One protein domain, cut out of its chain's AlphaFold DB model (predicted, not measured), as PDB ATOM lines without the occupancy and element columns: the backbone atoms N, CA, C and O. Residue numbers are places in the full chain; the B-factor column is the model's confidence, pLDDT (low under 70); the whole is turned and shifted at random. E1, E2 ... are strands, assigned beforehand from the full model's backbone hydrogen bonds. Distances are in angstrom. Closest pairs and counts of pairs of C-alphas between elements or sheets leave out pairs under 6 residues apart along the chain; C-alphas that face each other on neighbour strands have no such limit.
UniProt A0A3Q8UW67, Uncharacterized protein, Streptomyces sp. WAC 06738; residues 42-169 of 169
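AT A GLANCE: This is residues 42 to 169 of the 169 residues of an uncharacterized protein of Streptomyces sp. WAC 06738 (UniProt A0A3Q8UW67). With little regular structure, two small twisted antiparallel sheets, E1 E2 E6 E5 and E4 E3 E7 E8, lie partly face to face, the E7 and E8 hairpin reaching one far end. Of 128 printed residues, 49 are in eight named strands, with no named helix: all strand. The whole is compact, radius of gyration of the C-alphas 16.1 A, spans 47 by 31 by 25 A.

HOW THE PARTS SIT: Find E1, residues 42 to 47, in a hairpin with E2, residues 59 to 65: N 45 and O 62 are within hydrogen-bond range, 2.9 A. E3, residues 79 to 86, is antiparallel to E7, residues 134 to 144: N 81 and O 139, 2.7 A. E4, residues 89 to 91, meets E3 only at a point. E5, residues 95 to 97, and E6, residues 103 to 109, form a hairpin: N 97 and O 104, 2.8 A. The closest C-alphas of E1 and E7, Ala 44 and Phe 134, are 7.4 A apart.

IN THESE COORDINATES: E1 begins at C-alpha 42 (-45.622, 60.732, 103.565). E7 runs 29.3 A; E8, residues 151 to 154, ends at C-alpha 154 (-22.777, 59.806, 116.093).

THE WHOLE: The printed part has no cut. Links E1 to E2, E2 to E3 and E6 to E7 are long. Residues 54 to 56 and 112 to 126 have pLDDT under 70.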
ATOM      1  N   VAL A  42     -44.162  60.601 103.649       93.94
ATOM      2  CA  VAL A  42     -45.622  60.732 103.565       93.94
ATOM      3  C   VAL A  42     -46.038  61.211 102.184       93.94
ATOM      4  O   VAL A  42     -46.885  60.586 101.552       93.94
ATOM      5  N   ASP A  43     -45.443  62.307 101.711       94.38
ATOM      6  CA  ASP A  43     -45.688  62.810 100.365       94.38
ATOM      7  C   ASP A  43     -44.487  63.549  99.774       94.38
ATOM      8  O   ASP A  43     -43.587  64.012 100.479       94.38
ATOM      9  N   ALA A  44     -44.502  63.641  98.448       94.62
ATOM     10  CA  ALA A  44     -43.744  64.615  97.687       94.62
ATOM     11  C   ALA A  44     -44.712  65.282  96.698       94.62
ATOM     12  O   ALA A  44     -45.556  64.612  96.098       94.62
ATOM     13  N   ALA A  45     -44.627  66.598  96.552       94.00
ATOM     14  CA  ALA A  45     -45.488  67.364  95.657       94.00
ATOM     15  C   ALA A  45     -44.678  68.375  94.853       94.00
ATOM     16  O   ALA A  45     -43.757  68.979  95.402       94.00
ATOM     17  N   VAL A  46     -45.045  68.568  93.587       91.56
ATOM     18  CA  VAL A  46     -44.529  69.651  92.743       91.56
ATOM     19  C   VAL A  46     -45.548  70.782  92.737       91.56
ATOM     20  O   VAL A  46     -46.735  70.552  92.516       91.56
ATOM     21  N   GLU A  47     -45.068  71.992  93.008       88.62
ATOM     22  CA  GLU A  47     -45.835  73.235  92.981       88.62
ATOM     23  C   GLU A  47     -45.151  74.221  92.013       88.62
ATOM     24  O   GLU A  47     -43.922  74.334  91.997       88.62
ATOM     25  N   GLY A  48     -45.941  74.970  91.238       80.75
ATOM     26  CA  GLY A  48     -45.461  76.108  90.436       80.75
ATOM     27  C   GLY A  48     -45.022  75.822  88.992       80.75
ATOM     28  O   GLY A  48     -44.828  76.778  88.252       80.75
ATOM     29  N   CYS A  49     -44.923  74.558  88.580       79.25
ATOM     30  CA  CYS A  49     -44.713  74.120  87.189       79.25
ATOM     31  C   CYS A  49     -45.469  72.799  86.965       79.25
ATOM     32  O   CYS A  49     -45.814  72.164  87.960       79.25
ATOM     33  N   GLU A  50     -45.664  72.340  85.726       77.69
ATOM     34  CA  GLU A  50     -46.062  70.946  85.456       77.69
ATOM     35  C   GLU A  50     -44.831  70.031  85.399       77.69
ATOM     36  O   GLU A  50     -43.872  70.336  84.699       77.69
ATOM     37  N   ALA A  51     -44.842  68.902  86.115       70.06
ATOM     38  CA  ALA A  51     -43.744  67.934  86.069       70.06
ATOM     39  C   ALA A  51     -43.747  67.088  84.766       70.06
ATOM     40  O   ALA A  51     -44.796  66.544  84.404       70.06
ATOM     41  N   PRO A  52     -42.589  66.866  84.106       72.06
ATOM     42  CA  PRO A  52     -41.286  67.464  84.404       72.06
ATOM     43  C   PRO A  52     -41.291  68.962  84.086       72.06
ATOM     44  O   PRO A  52     -41.742  69.322  82.998       72.06
ATOM     45  N   CYS A  53     -40.767  69.810  84.986       70.12
ATOM     46  CA  CYS A  53     -40.733  71.249  84.703       70.12
ATOM     47  C   CYS A  53     -40.008  71.467  83.368       70.12
ATOM     48  O   CYS A  53     -38.891  70.972  83.169       70.12
ATOM     49  N   ALA A  54     -40.658  72.175  82.442       58.69
ATOM     50  CA  ALA A  54     -40.049  72.568  81.180       58.69
ATOM     51  C   ALA A  54     -38.754  73.365  81.453       58.69
ATOM     52  O   ALA A  54     -38.677  74.041  82.479       58.69
ATOM     53  N   PRO A  55     -37.752  73.348  80.551       62.00
ATOM     54  CA  PRO A  55     -36.476  74.052  80.748       62.00
ATOM     55  C   PRO A  55     -36.620  75.559  81.016       62.00
ATOM     56  O   PRO A  55     -35.670  76.191  81.464       62.00
ATOM     57  N   ASP A  56     -37.801  76.136  80.787       64.25
ATOM     58  CA  ASP A  56     -38.094  77.553  80.992       64.25
ATOM     59  C   ASP A  56     -38.999  77.832  82.217       64.25
ATOM     60  O   ASP A  56     -39.283  78.992  82.515       64.25
ATOM     61  N   GLU A  57     -39.424  76.807  82.970       70.38
ATOM     62  CA  GLU A  57     -40.299  76.947  84.146       70.38
ATOM     63  C   GLU A  57     -39.621  76.501  85.447       70.38
ATOM     64  O   GLU A  57     -39.055  75.417  85.554       70.38
ATOM     65  N   SER A  58     -39.672  77.361  86.468       78.19
ATOM     66  CA  SER A  58     -39.165  77.034  87.804       78.19
ATOM     67  C   SER A  58     -40.293  76.530  88.693       78.19
ATOM     68  O   SER A  58     -41.404  77.051  88.656       78.19
ATOM     69  N   GLY A  59     -39.982  75.564  89.547       84.81
ATOM     70  CA  GLY A  59     -40.941  74.950  90.455       84.81
ATOM     71  C   GLY A  59     -40.351  74.690  91.833       84.81
ATOM     72  O   GLY A  59     -39.206  75.039  92.145       84.81
ATOM     73  N   VAL A  60     -41.148  74.059  92.685       88.19
ATOM     74  CA  VAL A  60     -40.734  73.630  94.018       88.19
ATOM     75  C   VAL A  60     -41.189  72.200  94.242       88.19
ATOM     76  O   VAL A  60     -42.374  71.904  94.128       88.19
ATOM     77  N   VAL A  61     -40.259  71.331  94.639       91.69
ATOM     78  CA  VAL A  61     -40.612  70.045  95.243       91.69
ATOM     79  C   VAL A  61     -40.738  70.243  96.744       91.69
ATOM     80  O   VAL A  61     -39.784  70.645  97.412       91.69
ATOM     81  N   THR A  62     -41.904  69.927  97.289       94.50
ATOM     82  CA  THR A  62     -42.126  69.852  98.730       94.50
ATOM     83  C   THR A  62     -42.179  68.394  99.155       94.50
ATOM     84  O   THR A  62     -43.091  67.675  98.761       94.50
ATOM     85  N   VAL A  63     -41.226  67.976  99.985       95.94
ATOM     86  CA  VAL A  63     -41.165  66.643 100.593       95.94
ATOM     87  C   VAL A  63     -41.667  66.723 102.031       95.94
ATOM     88  O   VAL A  63     -41.212  67.578 102.797       95.94
ATOM     89  N   ARG A  64     -42.590  65.833 102.407       96.12
ATOM     90  CA  ARG A  64     -43.146  65.737 103.762       96.12
ATOM     91  C   ARG A  64     -42.939  64.351 104.348       96.12
ATOM     92  O   ARG A  64     -43.199  63.331 103.709       96.12
ATOM     93  N   PHE A  65     -42.509  64.314 105.599       95.38
ATOM     94  CA  PHE A  65     -42.302  63.078 106.347       95.38
ATOM     95  C   PHE A  65     -42.558  63.308 107.835       95.38
ATOM     96  O   PHE A  65     -42.528  64.443 108.315       95.38
ATOM     97  N   ALA A  66     -42.850  62.233 108.565       93.50
ATOM     98  CA  ALA A  66     -43.041  62.316 110.010       93.50
ATOM     99  C   ALA A  66     -41.731  62.740 110.708       93.50
ATOM    100  O   ALA A  66     -40.658  62.369 110.229       93.50
ATOM    101  N   PRO A  67     -41.779  63.476 111.834       92.44
ATOM    102  CA  PRO A  67     -40.598  63.762 112.638       92.44
ATOM    103  C   PRO A  67     -39.834  62.472 112.974       92.44
ATOM    104  O   PRO A  67     -40.457  61.471 113.344       92.44
ATOM    105  N   PRO A  68     -38.498  62.456 112.846       91.19
ATOM    106  CA  PRO A  68     -37.717  61.270 113.150       91.19
ATOM    107  C   PRO A  68     -37.743  60.998 114.653       91.19
ATOM    108  O   PRO A  68     -37.543  61.899 115.471       91.19
ATOM    109  N   SER A  69     -37.970  59.738 115.015       87.44
ATOM    110  CA  SER A  69     -37.872  59.290 116.401       87.44
ATOM    111  C   SER A  69     -36.517  58.614 116.627       87.44
ATOM    112  O   SER A  69     -36.112  57.771 115.817       87.44
ATOM    113  N   PRO A  70     -35.790  58.977 117.699       87.44
ATOM    114  CA  PRO A  70     -34.570  58.270 118.050       87.44
ATOM    115  C   PRO A  70     -34.910  56.812 118.377       87.44
ATOM    116  O   PRO A  70     -35.898  56.523 119.056       87.44
ATOM    117  N   GLY A  71     -34.087  55.889 117.877       84.06
ATOM    118  CA  GLY A  71     -34.164  54.479 118.259       84.06
ATOM    119  C   GLY A  71     -33.849  54.273 119.751       84.06
ATOM    120  O   GLY A  71     -33.364  55.196 120.406       84.06
ATOM    121  N   PRO A  72     -34.082  53.065 120.297       86.44
ATOM    122  CA  PRO A  72     -33.882  52.781 121.723       86.44
ATOM    123  C   PRO A  72     -32.444  53.034 122.201       86.44
ATOM    124  O   PRO A  72     -32.242  53.443 123.341       86.44
ATOM    125  N   ASP A  73     -31.463  52.855 121.313       88.81
ATOM    126  CA  ASP A  73     -30.034  53.014 121.603       88.81
ATOM    127  C   ASP A  73     -29.499  54.422 121.275       88.81
ATOM    128  O   ASP A  73     -28.290  54.658 121.287       88.81
ATOM    129  N   ILE A  74     -30.388  55.367 120.948       92.00
ATOM    130  CA  ILE A  74     -30.041  56.758 120.642       92.00
ATOM    131  C   ILE A  74     -30.541  57.653 121.785       92.00
ATOM    132  O   ILE A  74     -31.729  57.612 122.121       92.00
ATOM    133  N   PRO A  75     -29.674  58.492 122.385       91.38
ATOM    134  CA  PRO A  75     -30.092  59.415 123.433       91.38
ATOM    135  C   PRO A  75     -31.231  60.331 122.982       91.38
ATOM    136  O   PRO A  75     -31.214  60.867 121.877       91.38
ATOM    137  N   GLN A  76     -32.190  60.593 123.872       89.75
ATOM    138  CA  GLN A  76     -33.309  61.504 123.586       89.75
ATOM    139  C   GLN A  76     -32.862  62.962 123.381       89.75
ATOM    140  O   GLN A  76     -33.586  63.753 122.790       89.75
ATOM    141  N   SER A  77     -31.668  63.322 123.864       89.44
ATOM    142  CA  SER A  77     -31.035  64.621 123.622       89.44
ATOM    143  C   SER A  77     -30.363  64.729 122.250       89.44
ATOM    144  O   SER A  77     -29.842  65.794 121.922       89.44
ATOM    145  N   ALA A  78     -30.316  63.647 121.468       93.44
ATOM    146  CA  ALA A  78     -29.641  63.647 120.184       93.44
ATOM    147  C   ALA A  78     -30.403  64.476 119.144       93.44
ATOM    148  O   ALA A  78     -31.623  64.391 119.009       93.44
ATOM    149  N   THR A  79     -29.652  65.233 118.355       92.38
ATOM    150  CA  THR A  79     -30.186  66.069 117.284       92.38
ATOM    151  C   THR A  79     -30.173  65.285 115.971       92.38
ATOM    152  O   THR A  79     -29.124  64.748 115.598       92.38
ATOM    153  N   PRO A  80     -31.298  65.208 115.242       93.12
ATOM    154  CA  PRO A  80     -31.348  64.523 113.959       93.12
ATOM    155  C   PRO A  80     -30.660  65.333 112.855       93.12
ATOM    156  O   PRO A  80     -30.867  66.537 112.701       93.12
ATOM    157  N   ALA A  81     -29.905  64.635 112.017       91.81
ATOM    158  CA  ALA A  81     -29.370  65.104 110.753       91.81
ATOM    159  C   ALA A  81     -30.097  64.387 109.608       91.81
ATOM    160  O   ALA A  81     -30.003  63.166 109.455       91.81
ATOM    161  N   ILE A  82     -30.835  65.162 108.811       93.69
ATOM    162  CA  ILE A  82     -31.662  64.662 107.710       93.69
ATOM    163  C   ILE A  82     -30.911  64.768 106.390       93.69
ATOM    164  O   ILE A  82     -30.401  65.832 106.036       93.69
ATOM    165  N   ARG A  83     -30.932  63.682 105.621       93.56
ATOM    166  CA  ARG A  83     -30.511  63.655 104.224       93.56
ATOM    167  C   ARG A  83     -31.710  63.287 103.360       93.56
ATOM    168  O   ARG A  83     -32.226  62.182 103.468       93.56
ATOM    169  N   VAL A  84     -32.126  64.201 102.489       92.88
ATOM    170  CA  VAL A  84     -33.115  63.911 101.443       92.88
ATOM    171  C   VAL A  84     -32.366  63.646 100.145       92.88
ATOM    172  O   VAL A  84     -31.439  64.386  99.802       92.88
ATOM    173  N   GLN A  85     -32.734  62.575  99.452       92.50
ATOM    174  CA  GLN A  85     -32.111  62.165  98.201       92.50
ATOM    175  C   GLN A  85     -33.145  62.126  97.083       92.50
ATOM    176  O   GLN A  85     -34.245  61.633  97.310       92.50
ATOM    177  N   ALA A  86     -32.774  62.588  95.892       91.06
ATOM    178  CA  ALA A  86     -33.535  62.395  94.661       91.06
ATOM    179  C   ALA A  86     -32.715  61.473  93.750       91.06
ATOM    180  O   ALA A  86     -31.547  61.758  93.484       91.06
ATOM    181  N   ASP A  87     -33.272  60.316  93.388       91.50
ATOM    182  CA  ASP A  87     -32.589  59.257  92.624       91.50
ATOM    183  C   ASP A  87     -31.196  58.880  93.186       91.50
ATOM    184  O   ASP A  87     -30.255  58.550  92.467       91.50
ATOM    185  N   GLY A  88     -31.055  58.938  94.516       88.69
ATOM    186  CA  GLY A  88     -29.821  58.628  95.250       88.69
ATOM    187  C   GLY A  88     -28.843  59.801  95.414       88.69
ATOM    188  O   GLY A  88     -27.968  59.742  96.284       88.69
ATOM    189  N   ALA A  89     -29.013  60.896  94.670       87.94
ATOM    190  CA  ALA A  89     -28.228  62.116  94.843       87.94
ATOM    191  C   ALA A  89     -28.754  62.932  96.031       87.94
ATOM    192  O   ALA A  89     -29.957  63.114  96.186       87.94
ATOM    193  N   GLY A  90     -27.860  63.398  96.907       85.31
ATOM    194  CA  GLY A  90     -28.235  64.188  98.082       85.31
ATOM    195  C   GLY A  90     -28.507  65.647  97.727       85.31
ATOM    196  O   GLY A  90     -27.693  66.272  97.052       85.31
ATOM    197  N   PHE A  91     -29.609  66.199  98.238       82.38
ATOM    198  CA  PHE A  91     -29.978  67.598  98.031       82.38
ATOM    199  C   PHE A  91     -30.115  68.342  99.354       82.38
ATOM    200  O   PHE A  91     -30.603  67.808 100.353       82.38
ATOM    201  N   HIS A  92     -29.727  69.616  99.339       83.69
ATOM    202  CA  HIS A  92     -29.969  70.522 100.452       83.69
ATOM    203  C   HIS A  92     -31.277  71.288 100.224       83.69
ATOM    204  O   HIS A  92     -31.450  71.888  99.160       83.69
ATOM    205  N   PRO A  93     -32.209  71.281 101.192       86.94
ATOM    206  CA  PRO A  93     -33.421  72.077 101.089       86.94
ATOM    207  C   PRO A  93     -33.066  73.563 101.188       86.94
ATOM    208  O   PRO A  93     -32.220  73.953 101.994       86.94
ATOM    209  N   TYR A  94     -33.754  74.413 100.428       83.06
ATOM    210  CA  TYR A  94     -33.625  75.865 100.607       83.06
ATOM    211  C   TYR A  94     -34.493  76.375 101.766       83.06
ATOM    212  O   TYR A  94     -34.248  77.455 102.296       83.06
ATOM    213  N   ALA A  95     -35.526  75.613 102.134       83.75
ATOM    214  CA  ALA A  95     -36.410  75.914 103.249       83.75
ATOM    215  C   ALA A  95     -36.845  74.612 103.946       83.75
ATOM    216  O   ALA A  95     -37.778  73.947 103.483       83.75
ATOM    217  N   PRO A  96     -36.165  74.221 105.037       90.00
ATOM    218  CA  PRO A  96     -36.656  73.205 105.954       90.00
ATOM    219  C   PRO A  96     -37.595  73.823 107.004       90.00
ATOM    220  O   PRO A  96     -37.323  74.889 107.554       90.00
ATOM    221  N   ASN A  97     -38.682  73.128 107.322       93.56
ATOM    222  CA  ASN A  97     -39.541  73.395 108.470       93.56
ATOM    223  C   ASN A  97     -39.677  72.107 109.293       93.56
ATOM    224  O   ASN A  97     -40.245  71.122 108.829       93.56
ATOM    225  N   GLN A  98     -39.142  72.131 110.513       92.25
ATOM    226  CA  GLN A  98     -39.104  70.997 111.440       92.25
ATOM    227  C   GLN A  98     -40.062  71.203 112.625       92.25
ATOM    228  O   GLN A  98     -39.742  70.881 113.767       92.25
ATOM    229  N   THR A  99     -41.228  71.794 112.365       87.44
ATOM    230  CA  THR A  99     -42.255  72.062 113.381       87.44
ATOM    231  C   THR A  99     -43.553  71.328 113.059       87.44
ATOM    232  O   THR A  99     -43.914  71.178 111.894       87.44
ATOM    233  N   GLY A 100     -44.266  70.888 114.099       89.31
ATOM    234  CA  GLY A 100     -45.544  70.182 113.975       89.31
ATOM    235  C   GLY A 100     -45.420  68.683 113.679       89.31
ATOM    236  O   GLY A 100     -44.349  68.090 113.811       89.31
ATOM    237  N   ASP A 101     -46.547  68.086 113.287       90.69
ATOM    238  CA  ASP A 101     -46.698  66.634 113.098       90.69
ATOM    239  C   ASP A 101     -46.015  66.099 111.831       90.69
ATOM    240  O   ASP A 101     -45.835  64.892 111.688       90.69
ATOM    241  N   LEU A 102     -45.635  66.986 110.906       93.88
ATOM    242  CA  LEU A 102     -44.899  66.659 109.688       93.88
ATOM    243  C   LEU A 102     -43.774  67.660 109.473       93.88
ATOM    244  O   LEU A 102     -43.983  68.871 109.497       93.88
ATOM    245  N   TRP A 103     -42.588  67.140 109.186       95.25
ATOM    246  CA  TRP A 103     -41.469  67.942 108.725       95.25
ATOM    247  C   TRP A 103     -41.595  68.178 107.227       95.25
ATOM    248  O   TRP A 103     -41.958  67.278 106.470       95.25
ATOM    249  N   VAL A 104     -41.303  69.406 106.804       95.88
ATOM    250  CA  VAL A 104     -41.495  69.873 105.430       95.88
ATOM    251  C   VAL A 104     -40.173  70.386 104.887       95.88
ATOM    252  O   VAL A 104     -39.581  71.309 105.439       95.88
ATOM    253  N   TYR A 105     -39.705  69.791 103.799       94.50
ATOM    254  CA  TYR A 105     -38.445  70.137 103.152       94.50
ATOM    255  C   TYR A 105     -38.737  70.591 101.730       94.50
ATOM    256  O   TYR A 105     -39.299  69.834 100.941       94.50
ATOM    257  N   LYS A 106     -38.370  71.834 101.404       91.62
ATOM    258  CA  LYS A 106     -38.574  72.394 100.066       91.62
ATOM    259  C   LYS A 106     -37.277  72.442  99.271       91.62
ATOM    260  O   LYS A 106     -36.256  72.944  99.755       91.62
ATOM    261  N   PHE A 107     -37.353  71.971  98.035       88.62
ATOM    262  CA  PHE A 107     -36.281  71.954  97.048       88.62
ATOM    263  C   PHE A 107     -36.722  72.739  95.823       88.62
ATOM    264  O   PHE A 107     -37.896  72.720  95.463       88.62
ATOM    265  N   ARG A 108     -35.793  73.457  95.197       84.00
ATOM    266  CA  ARG A 108     -36.094  74.193  93.970       84.00
ATOM    267  C   ARG A 108     -35.958  73.262  92.776       84.00
ATOM    268  O   ARG A 108     -35.075  72.406  92.770       84.00
ATOM    269  N   ILE A 109     -36.830  73.471  91.801       83.69
ATOM    270  CA  ILE A 109     -36.637  73.065  90.417       83.69
ATOM    271  C   ILE A 109     -36.300  74.340  89.653       83.69
ATOM    272  O   ILE A 109     -37.039  75.325  89.740       83.69
ATOM    273  N   CYS A 110     -35.169  74.336  88.964       77.00
ATOM    274  CA  CYS A 110     -34.619  75.512  88.314       77.00
ATOM    275  C   CYS A 110     -34.769  75.385  86.800       77.00
ATOM    276  O   CYS A 110     -34.387  74.373  86.224       77.00
ATOM    277  N   ALA A 111     -35.326  76.423  86.181       71.94
ATOM    278  CA  ALA A 111     -35.315  76.582  84.734       71.94
ATOM    279  C   ALA A 111     -33.915  76.993  84.259       71.94
ATOM    280  O   ALA A 111     -33.297  77.860  84.881       71.94
ATOM    281  N   ASP A 112     -33.473  76.458  83.122       65.44
ATOM    282  CA  ASP A 112     -32.215  76.811  82.456       65.44
ATOM    283  C   ASP A 112     -32.179  78.300  82.056       65.44
ATOM    284  O   ASP A 112     -31.119  78.925  82.078       65.44
ATOM    285  N   ASN A 113     -33.343  78.886  81.723       58.72
ATOM    286  CA  ASN A 113     -33.472  80.269  81.230       58.72
ATOM    287  C   ASN A 113     -34.388  81.173  82.082       58.72
ATOM    288  O   ASN A 113     -34.706  82.295  81.674       58.72
ATOM    289  N   GLY A 114     -34.859  80.701  83.240       55.03
ATOM    290  CA  GLY A 114     -35.745  81.479  84.113       55.03
ATOM    291  C   GLY A 114     -35.023  82.661  84.775       55.03
ATOM    292  O   GLY A 114     -33.802  82.620  84.938       55.03
ATOM    293  N   PRO A 115     -35.735  83.730  85.191       51.72
ATOM    294  CA  PRO A 115     -35.120  84.818  85.947       51.72
ATOM    295  C   PRO A 115     -34.615  84.252  87.270       51.72
ATOM    296  O   PRO A 115     -35.430  84.022  88.157       51.72
ATOM    297  N   GLU A 116     -33.307  83.993  87.379       51.84
ATOM    298  CA  GLU A 116     -32.683  83.324  88.524       51.84
ATOM    299  C   GLU A 116     -33.198  83.914  89.848       51.84
ATOM    300  O   GLU A 116     -32.750  84.986  90.271       51.84
ATOM    301  N   PRO A 117     -34.101  83.234  90.579       51.19
ATOM    302  CA  PRO A 117     -34.255  83.553  91.972       51.19
ATOM    303  C   PRO A 117     -33.063  82.888  92.648       51.19
ATOM    304  O   PRO A 117     -32.936  81.661  92.681       51.19
ATOM    305  N   TYR A 118     -32.160  83.706  93.176       46.78
ATOM    306  CA  TYR A 118     -31.135  83.262  94.113       46.78
ATOM    307  C   TYR A 118     -31.751  82.213  95.081       46.78
ATOM    308  O   TYR A 118     -32.741  82.546  95.745       46.78
ATOM    309  N   PRO A 119     -31.263  80.948  95.158       54.31
ATOM    310  CA  PRO A 119     -29.969  80.430  94.714       54.31
ATOM    311  C   PRO A 119     -30.056  79.099  93.912       54.31
ATOM    312  O   PRO A 119     -29.625  78.058  94.404       54.31
ATOM    313  N   CYS A 120     -30.539  79.100  92.664       60.41
ATOM    314  CA  CYS A 120     -30.341  77.946  91.751       60.41
ATOM    315  C   CYS A 120     -28.846  77.647  91.484       60.41
ATOM    316  O   CYS A 120     -28.442  76.532  91.174       60.41
ATOM    317  N   VAL A 121     -27.988  78.638  91.744       55.22
ATOM    318  CA  VAL A 121     -26.527  78.600  91.612       55.22
ATOM    319  C   VAL A 121     -25.843  77.537  92.495       55.22
ATOM    320  O   VAL A 121     -24.736  77.128  92.158       55.22
ATOM    321  N   TYR A 122     -26.451  77.074  93.597       51.62
ATOM    322  CA  TYR A 122     -25.822  76.132  94.546       51.62
ATOM    323  C   TYR A 122     -26.328  74.677  94.456       51.62
ATOM    324  O   TYR A 122     -25.745  73.808  95.099       51.62
ATOM    325  N   GLN A 123     -27.347  74.376  93.639       55.53
ATOM    326  CA  GLN A 123     -27.804  72.996  93.367       55.53
ATOM    327  C   GLN A 123     -27.012  72.305  92.238       55.53
ATOM    328  O   GLN A 123     -27.388  71.228  91.782       55.53
ATOM    329  N   ARG A 124     -25.889  72.906  91.813       46.22
ATOM    330  CA  ARG A 124     -24.993  72.432  90.749       46.22
ATOM    331  C   ARG A 124     -24.487  71.023  91.033       46.22
ATOM    332  O   ARG A 124     -23.442  70.877  91.656       46.22
ATOM    333  N   LEU A 125     -25.219  70.021  90.568       50.03
ATOM    334  CA  LEU A 125     -24.726  68.730  90.080       50.03
ATOM    335  C   LEU A 125     -25.854  67.914  89.416       50.03
ATOM    336  O   LEU A 125     -25.537  67.037  88.624       50.03
ATOM    337  N   THR A 126     -27.129  68.262  89.639       60.16
ATOM    338  CA  THR A 126     -28.299  67.761  88.886       60.16
ATOM    339  C   THR A 126     -29.494  68.670  89.159       60.16
ATOM    340  O   THR A 126     -29.897  68.786  90.316       60.16
ATOM    341  N   ASP A 127     -30.066  69.294  88.132       74.62
ATOM    342  CA  ASP A 127     -31.310  70.050  88.285       74.62
ATOM    343  C   ASP A 127     -32.471  69.080  88.497       74.62
ATOM    344  O   ASP A 127     -32.665  68.144  87.716       74.62
ATOM    345  N   LEU A 128     -33.218  69.285  89.585       83.25
ATOM    346  CA  LEU A 128     -34.446  68.537  89.836       83.25
ATOM    347  C   LEU A 128     -35.452  68.867  88.739       83.25
ATOM    348  O   LEU A 128     -35.640  70.032  88.417       83.25
ATOM    349  N   ARG A 129     -36.135  67.858  88.215       84.06
ATOM    350  CA  ARG A 129     -37.187  67.971  87.200       84.06
ATOM    351  C   ARG A 129     -38.578  67.846  87.805       84.06
ATOM    352  O   ARG A 129     -39.561  68.154  87.140       84.06
ATOM    353  N   GLY A 130     -38.673  67.374  89.048       87.38
ATOM    354  CA  GLY A 130     -39.942  67.085  89.713       87.38
ATOM    355  C   GLY A 130     -40.503  65.704  89.379       87.38
ATOM    356  O   GLY A 130     -41.642  65.415  89.731       87.38
ATOM    357  N   THR A 131     -39.720  64.846  88.725       89.69
ATOM    358  CA  THR A 131     -40.098  63.457  88.399       89.69
ATOM    359  C   THR A 131     -39.216  62.424  89.095       89.69
ATOM    360  O   THR A 131     -39.439  61.226  88.937       89.69
ATOM    361  N   GLU A 132     -38.196  62.872  89.822       90.69
ATOM    362  CA  GLU A 132     -37.275  62.015  90.558       90.69
ATOM    363  C   GLU A 132     -37.998  61.264  91.674       90.69
ATOM    364  O   GLU A 132     -38.960  61.751  92.267       90.69
ATOM    365  N   SER A 133     -37.488  60.089  92.021       94.06
ATOM    366  CA  SER A 133     -37.908  59.395  93.227       94.06
ATOM    367  C   SER A 133     -37.175  59.971  94.435       94.06
ATOM    368  O   SER A 133     -35.948  59.889  94.531       94.06
ATOM    369  N   PHE A 134     -37.926  60.483  95.409       95.19
ATOM    370  CA  PHE A 134     -37.362  61.017  96.644       95.19
ATOM    371  C   PHE A 134     -37.305  59.957  97.739       95.19
ATOM    372  O   PHE A 134     -38.194  59.116  97.860       95.19
ATOM    373  N   THR A 135     -36.257  60.011  98.555       96.75
ATOM    374  CA  THR A 135     -36.109  59.222  99.783       96.75
ATOM    375  C   THR A 135     -35.501  60.075 100.890       96.75
ATOM    376  O   THR A 135     -34.851  61.091 100.633       96.75
ATOM    377  N   VAL A 136     -35.710  59.663 102.138       95.94
ATOM    378  CA  VAL A 136     -35.156  60.314 103.325       95.94
ATOM    379  C   VAL A 136     -34.328  59.313 104.115       95.94
ATOM    380  O   VAL A 136     -34.759  58.191 104.369       95.94
ATOM    381  N   GLN A 137     -33.153  59.753 104.544       95.50
ATOM    382  CA  GLN A 137     -32.321  59.084 105.527       95.50
ATOM    383  C   GLN A 137     -32.110  59.994 106.732       95.50
ATOM    384  O   GLN A 137     -32.033  61.221 106.604       95.50
ATOM    385  N   VAL A 138     -31.966  59.387 107.902       95.38
ATOM    386  CA  VAL A 138     -31.683  60.095 109.148       95.38
ATOM    387  C   VAL A 138     -30.439  59.523 109.810       95.38
ATOM    388  O   VAL A 138     -30.172  58.326 109.777       95.38
ATOM    389  N   SER A 139     -29.671  60.408 110.423       94.94
ATOM    390  CA  SER A 139     -28.667  60.079 111.431       94.94
ATOM    391  C   SER A 139     -28.863  61.009 112.625       94.94
ATOM    392  O   SER A 139     -29.640  61.957 112.547       94.94
ATOM    393  N   TYR A 140     -28.189  60.745 113.730       95.31
ATOM    394  CA  TYR A 140     -28.250  61.536 114.945       95.31
ATOM    395  C   TYR A 140     -26.846  61.865 115.420       95.31
ATOM    396  O   TYR A 140     -25.926  61.054 115.298       95.31
ATOM    397  N   ALA A 141     -26.715  63.049 116.000       93.75
ATOM    398  CA  ALA A 141     -25.517  63.485 116.687       93.75
ATOM    399  C   ALA A 141     -25.876  63.940 118.102       93.75
ATOM    400  O   ALA A 141     -26.920  64.557 118.315       93.75
ATOM    401  N   TRP A 142     -25.031  63.627 119.076       93.62
ATOM    402  CA  TRP A 142     -25.206  64.061 120.460       93.62
ATOM    403  C   TRP A 142     -23.866  64.421 121.089       93.62
ATOM    404  O   TRP A 142     -22.799  64.077 120.568       93.62
ATOM    405  N   ASP A 143     -23.941  65.148 122.204       91.12
ATOM    406  CA  ASP A 143     -22.784  65.684 122.924       91.12
ATOM    407  C   ASP A 143     -21.842  66.461 121.994       91.12
ATOM    408  O   ASP A 143     -20.637  66.202 121.923       91.12
ATOM    409  N   CYS A 144     -22.435  67.383 121.231       89.75
ATOM    410  CA  CYS A 144     -21.726  68.250 120.301       89.75
ATOM    411  C   CYS A 144     -21.205  69.499 121.008       89.75
ATOM    412  O   CYS A 144     -21.952  70.189 121.703       89.75
ATOM    413  N   ASP A 145     -19.930  69.801 120.795       90.19
ATOM    414  CA  ASP A 145     -19.333  71.056 121.224       90.19
ATOM    415  C   ASP A 145     -19.891  72.199 120.351       90.19
ATOM    416  O   ASP A 145     -19.764  72.158 119.124       90.19
ATOM    417  N   PRO A 146     -20.528  73.225 120.942       85.94
ATOM    418  CA  PRO A 146     -21.148  74.305 120.178       85.94
ATOM    419  C   PRO A 146     -20.134  75.244 119.505       85.94
ATOM    420  O   PRO A 146     -20.524  76.021 118.636       85.94
ATOM    421  N   ILE A 147     -18.860  75.208 119.907       89.81
ATOM    422  CA  ILE A 147     -17.783  76.037 119.357       89.81
ATOM    423  C   ILE A 147     -17.102  75.312 118.196       89.81
ATOM    424  O   ILE A 147     -16.895  75.915 117.144       89.81
ATOM    425  N   THR A 148     -16.746  74.036 118.366       90.75
ATOM    426  CA  THR A 148     -16.018  73.275 117.330       90.75
ATOM    427  C   THR A 148     -16.935  72.513 116.374       90.75
ATOM    428  O   THR A 148     -16.473  72.063 115.328       90.75
ATOM    429  N   ALA A 149     -18.223  72.372 116.713       84.19
ATOM    430  CA  ALA A 149     -19.192  71.503 116.040       84.19
ATOM    431  C   ALA A 149     -18.790  70.012 116.018       84.19
ATOM    432  O   ALA A 149     -19.366  69.218 115.272       84.19
ATOM    433  N   GLU A 150     -17.823  69.609 116.845       87.75
ATOM    434  CA  GLU A 150     -17.433  68.212 116.996       87.75
ATOM    435  C   GLU A 150     -18.404  67.492 117.931       87.75
ATOM    436  O   GLU A 150     -18.644  67.929 119.056       87.75
ATOM    437  N   CYS A 151     -18.942  66.360 117.482       87.12
ATOM    438  CA  CYS A 151     -19.853  65.532 118.266       87.12
ATOM    439  C   CYS A 151     -19.147  64.274 118.759       87.12
ATOM    440  O   CYS A 151     -18.524  63.553 117.977       87.12
ATOM    441  N   ARG A 152     -19.272  63.986 120.058       84.62
ATOM    442  CA  ARG A 152     -18.725  62.754 120.653       84.62
ATOM    443  C   ARG A 152     -19.545  61.527 120.273       84.62
ATOM    444  O   ARG A 152     -19.003  60.430 120.173       84.62
ATOM    445  N   GLY A 153     -20.842  61.725 120.060       88.56
ATOM    446  CA  GLY A 153     -21.781  60.693 119.671       88.56
ATOM    447  C   GLY A 153     -22.303  60.894 118.259       88.56
ATOM    448  O   GLY A 153     -22.801  61.969 117.929       88.56
ATOM    449  N   LEU A 154     -22.207  59.850 117.436       92.38
ATOM    450  CA  LEU A 154     -22.777  59.806 116.093       92.38
ATOM    451  C   LEU A 154     -23.449  58.453 115.877       92.38
ATOM    452  O   LEU A 154     -22.859  57.410 116.163       92.38
ATOM    453  N   SER A 155     -24.657  58.467 115.325       93.75
ATOM    454  CA  SER A 155     -25.337  57.257 114.867       93.75
ATOM    455  C   SER A 155     -24.811  56.831 113.489       93.75
ATOM    456  O   SER A 155     -24.138  57.593 112.787       93.75
ATOM    457  N   GLN A 156     -25.158  55.620 113.059       93.62
ATOM    458  CA  GLN A 156     -25.154  55.291 111.633       93.62
ATOM    459  C   GLN A 156     -26.277  56.041 110.911       93.62
ATOM    460  O   GLN A 156     -27.211  56.553 111.532       93.62
ATOM    461  N   VAL A 157     -26.194  56.088 109.585       93.25
ATOM    462  CA  VAL A 157     -27.294  56.553 108.740       93.25
ATOM    463  C   VAL A 157     -28.328  55.429 108.624       93.25
ATOM    464  O   VAL A 157     -27.963  54.262 108.474       93.25
ATOM    465  N   SER A 158     -29.614  55.765 108.711       94.38
ATOM    466  CA  SER A 158     -30.712  54.824 108.483       94.38
ATOM    467  C   SER A 158     -30.687  54.264 107.054       94.38
ATOM    468  O   SER A 158     -30.086  54.848 106.145       94.38
ATOM    469  N   ASP A 159     -31.418  53.173 106.813       95.00
ATOM    470  CA  ASP A 159     -31.750  52.836 105.426       95.00
ATOM    471  C   ASP A 159     -32.641  53.943 104.824       95.00
ATOM    472  O   ASP A 159     -33.275  54.699 105.579       95.00
ATOM    473  N   PRO A 160     -32.660  54.100 103.488       94.88
ATOM    474  CA  PRO A 160     -33.569  55.030 102.830       94.88
ATOM    475  C   PRO A 160     -35.028  54.695 103.141       94.88
ATOM    476  O   PRO A 160     -35.400  53.523 103.238       94.88
ATOM    477  N   SER A 161     -35.858  55.727 103.270       96.00
ATOM    478  CA  SER A 161     -37.311  55.581 103.348       96.00
ATOM    479  C   SER A 161     -37.893  54.886 102.114       96.00
ATOM    480  O   SER A 161     -37.216  54.660 101.110       96.00
ATOM    481  N   ASN A 162     -39.206  54.645 102.140       96.50
ATOM    482  CA  ASN A 162     -39.946  54.414 100.905       96.50
ATOM    483  C   ASN A 162     -39.679  55.546  99.897       96.50
ATOM    484  O   ASN A 162     -39.627  56.725 100.261       96.50
ATOM    485  N   ALA A 163     -39.520  55.145  98.640       96.00
ATOM    486  CA  ALA A 163     -39.447  56.024  97.487       96.00
ATOM    487  C   ALA A 163     -40.822  56.645  97.206       96.00
ATOM    488  O   ALA A 163     -41.819  55.922  97.155       96.00
ATOM    489  N   VAL A 164     -40.883  57.961  96.990       96.50
ATOM    490  CA  VAL A 164     -42.094  58.633  96.485       96.50
ATOM    491  C   VAL A 164     -41.722  59.523  95.316       96.50
ATOM    492  O   VAL A 164     -40.814  60.348  95.411       96.50
ATOM    493  N   VAL A 165     -42.462  59.358  94.225       94.50
ATOM    494  CA  VAL A 165     -42.409  60.248  93.068       94.50
ATOM    495  C   VAL A 165     -43.366  61.417  93.324       94.50
ATOM    496  O   VAL A 165     -44.509  61.168  93.725       94.50
ATOM    497  N   PRO A 166     -42.934  62.675  93.138       92.88
ATOM    498  CA  PRO A 166     -43.788  63.827  93.341       92.88
ATOM    499  C   PRO A 166     -45.030  63.801  92.451       92.88
ATOM    500  O   PRO A 166     -44.980  63.392  91.292       92.88
ATOM    501  N   VAL A 167     -46.143  64.287  92.994       91.88
ATOM    502  CA  VAL A 167     -47.371  64.536  92.228       91.88
ATOM    503  C   VAL A 167     -47.617  66.031  92.094       91.88
ATOM    504  O   VAL A 167     -47.331  66.797  93.018       91.88
ATOM    505  N   GLN A 168     -48.172  66.444  90.958       88.88
ATOM    506  CA  GLN A 168     -48.575  67.828  90.748       88.88
ATOM    507  C   GLN A 168     -49.687  68.222  91.727       88.88
ATOM    508  O   GLN A 168     -50.647  67.461  91.898       88.88
ATOM    509  N   ARG A 169     -49.567  69.396  92.356       82.06
ATOM    510  CA  ARG A 169     -50.616  69.983  93.200       82.06
ATOM    511  C   ARG A 169     -50.938  71.421  92.817       82.06
ATOM    512  O   ARG A 169     -50.063  72.093  92.224       82.06
TER     513      ARG A 169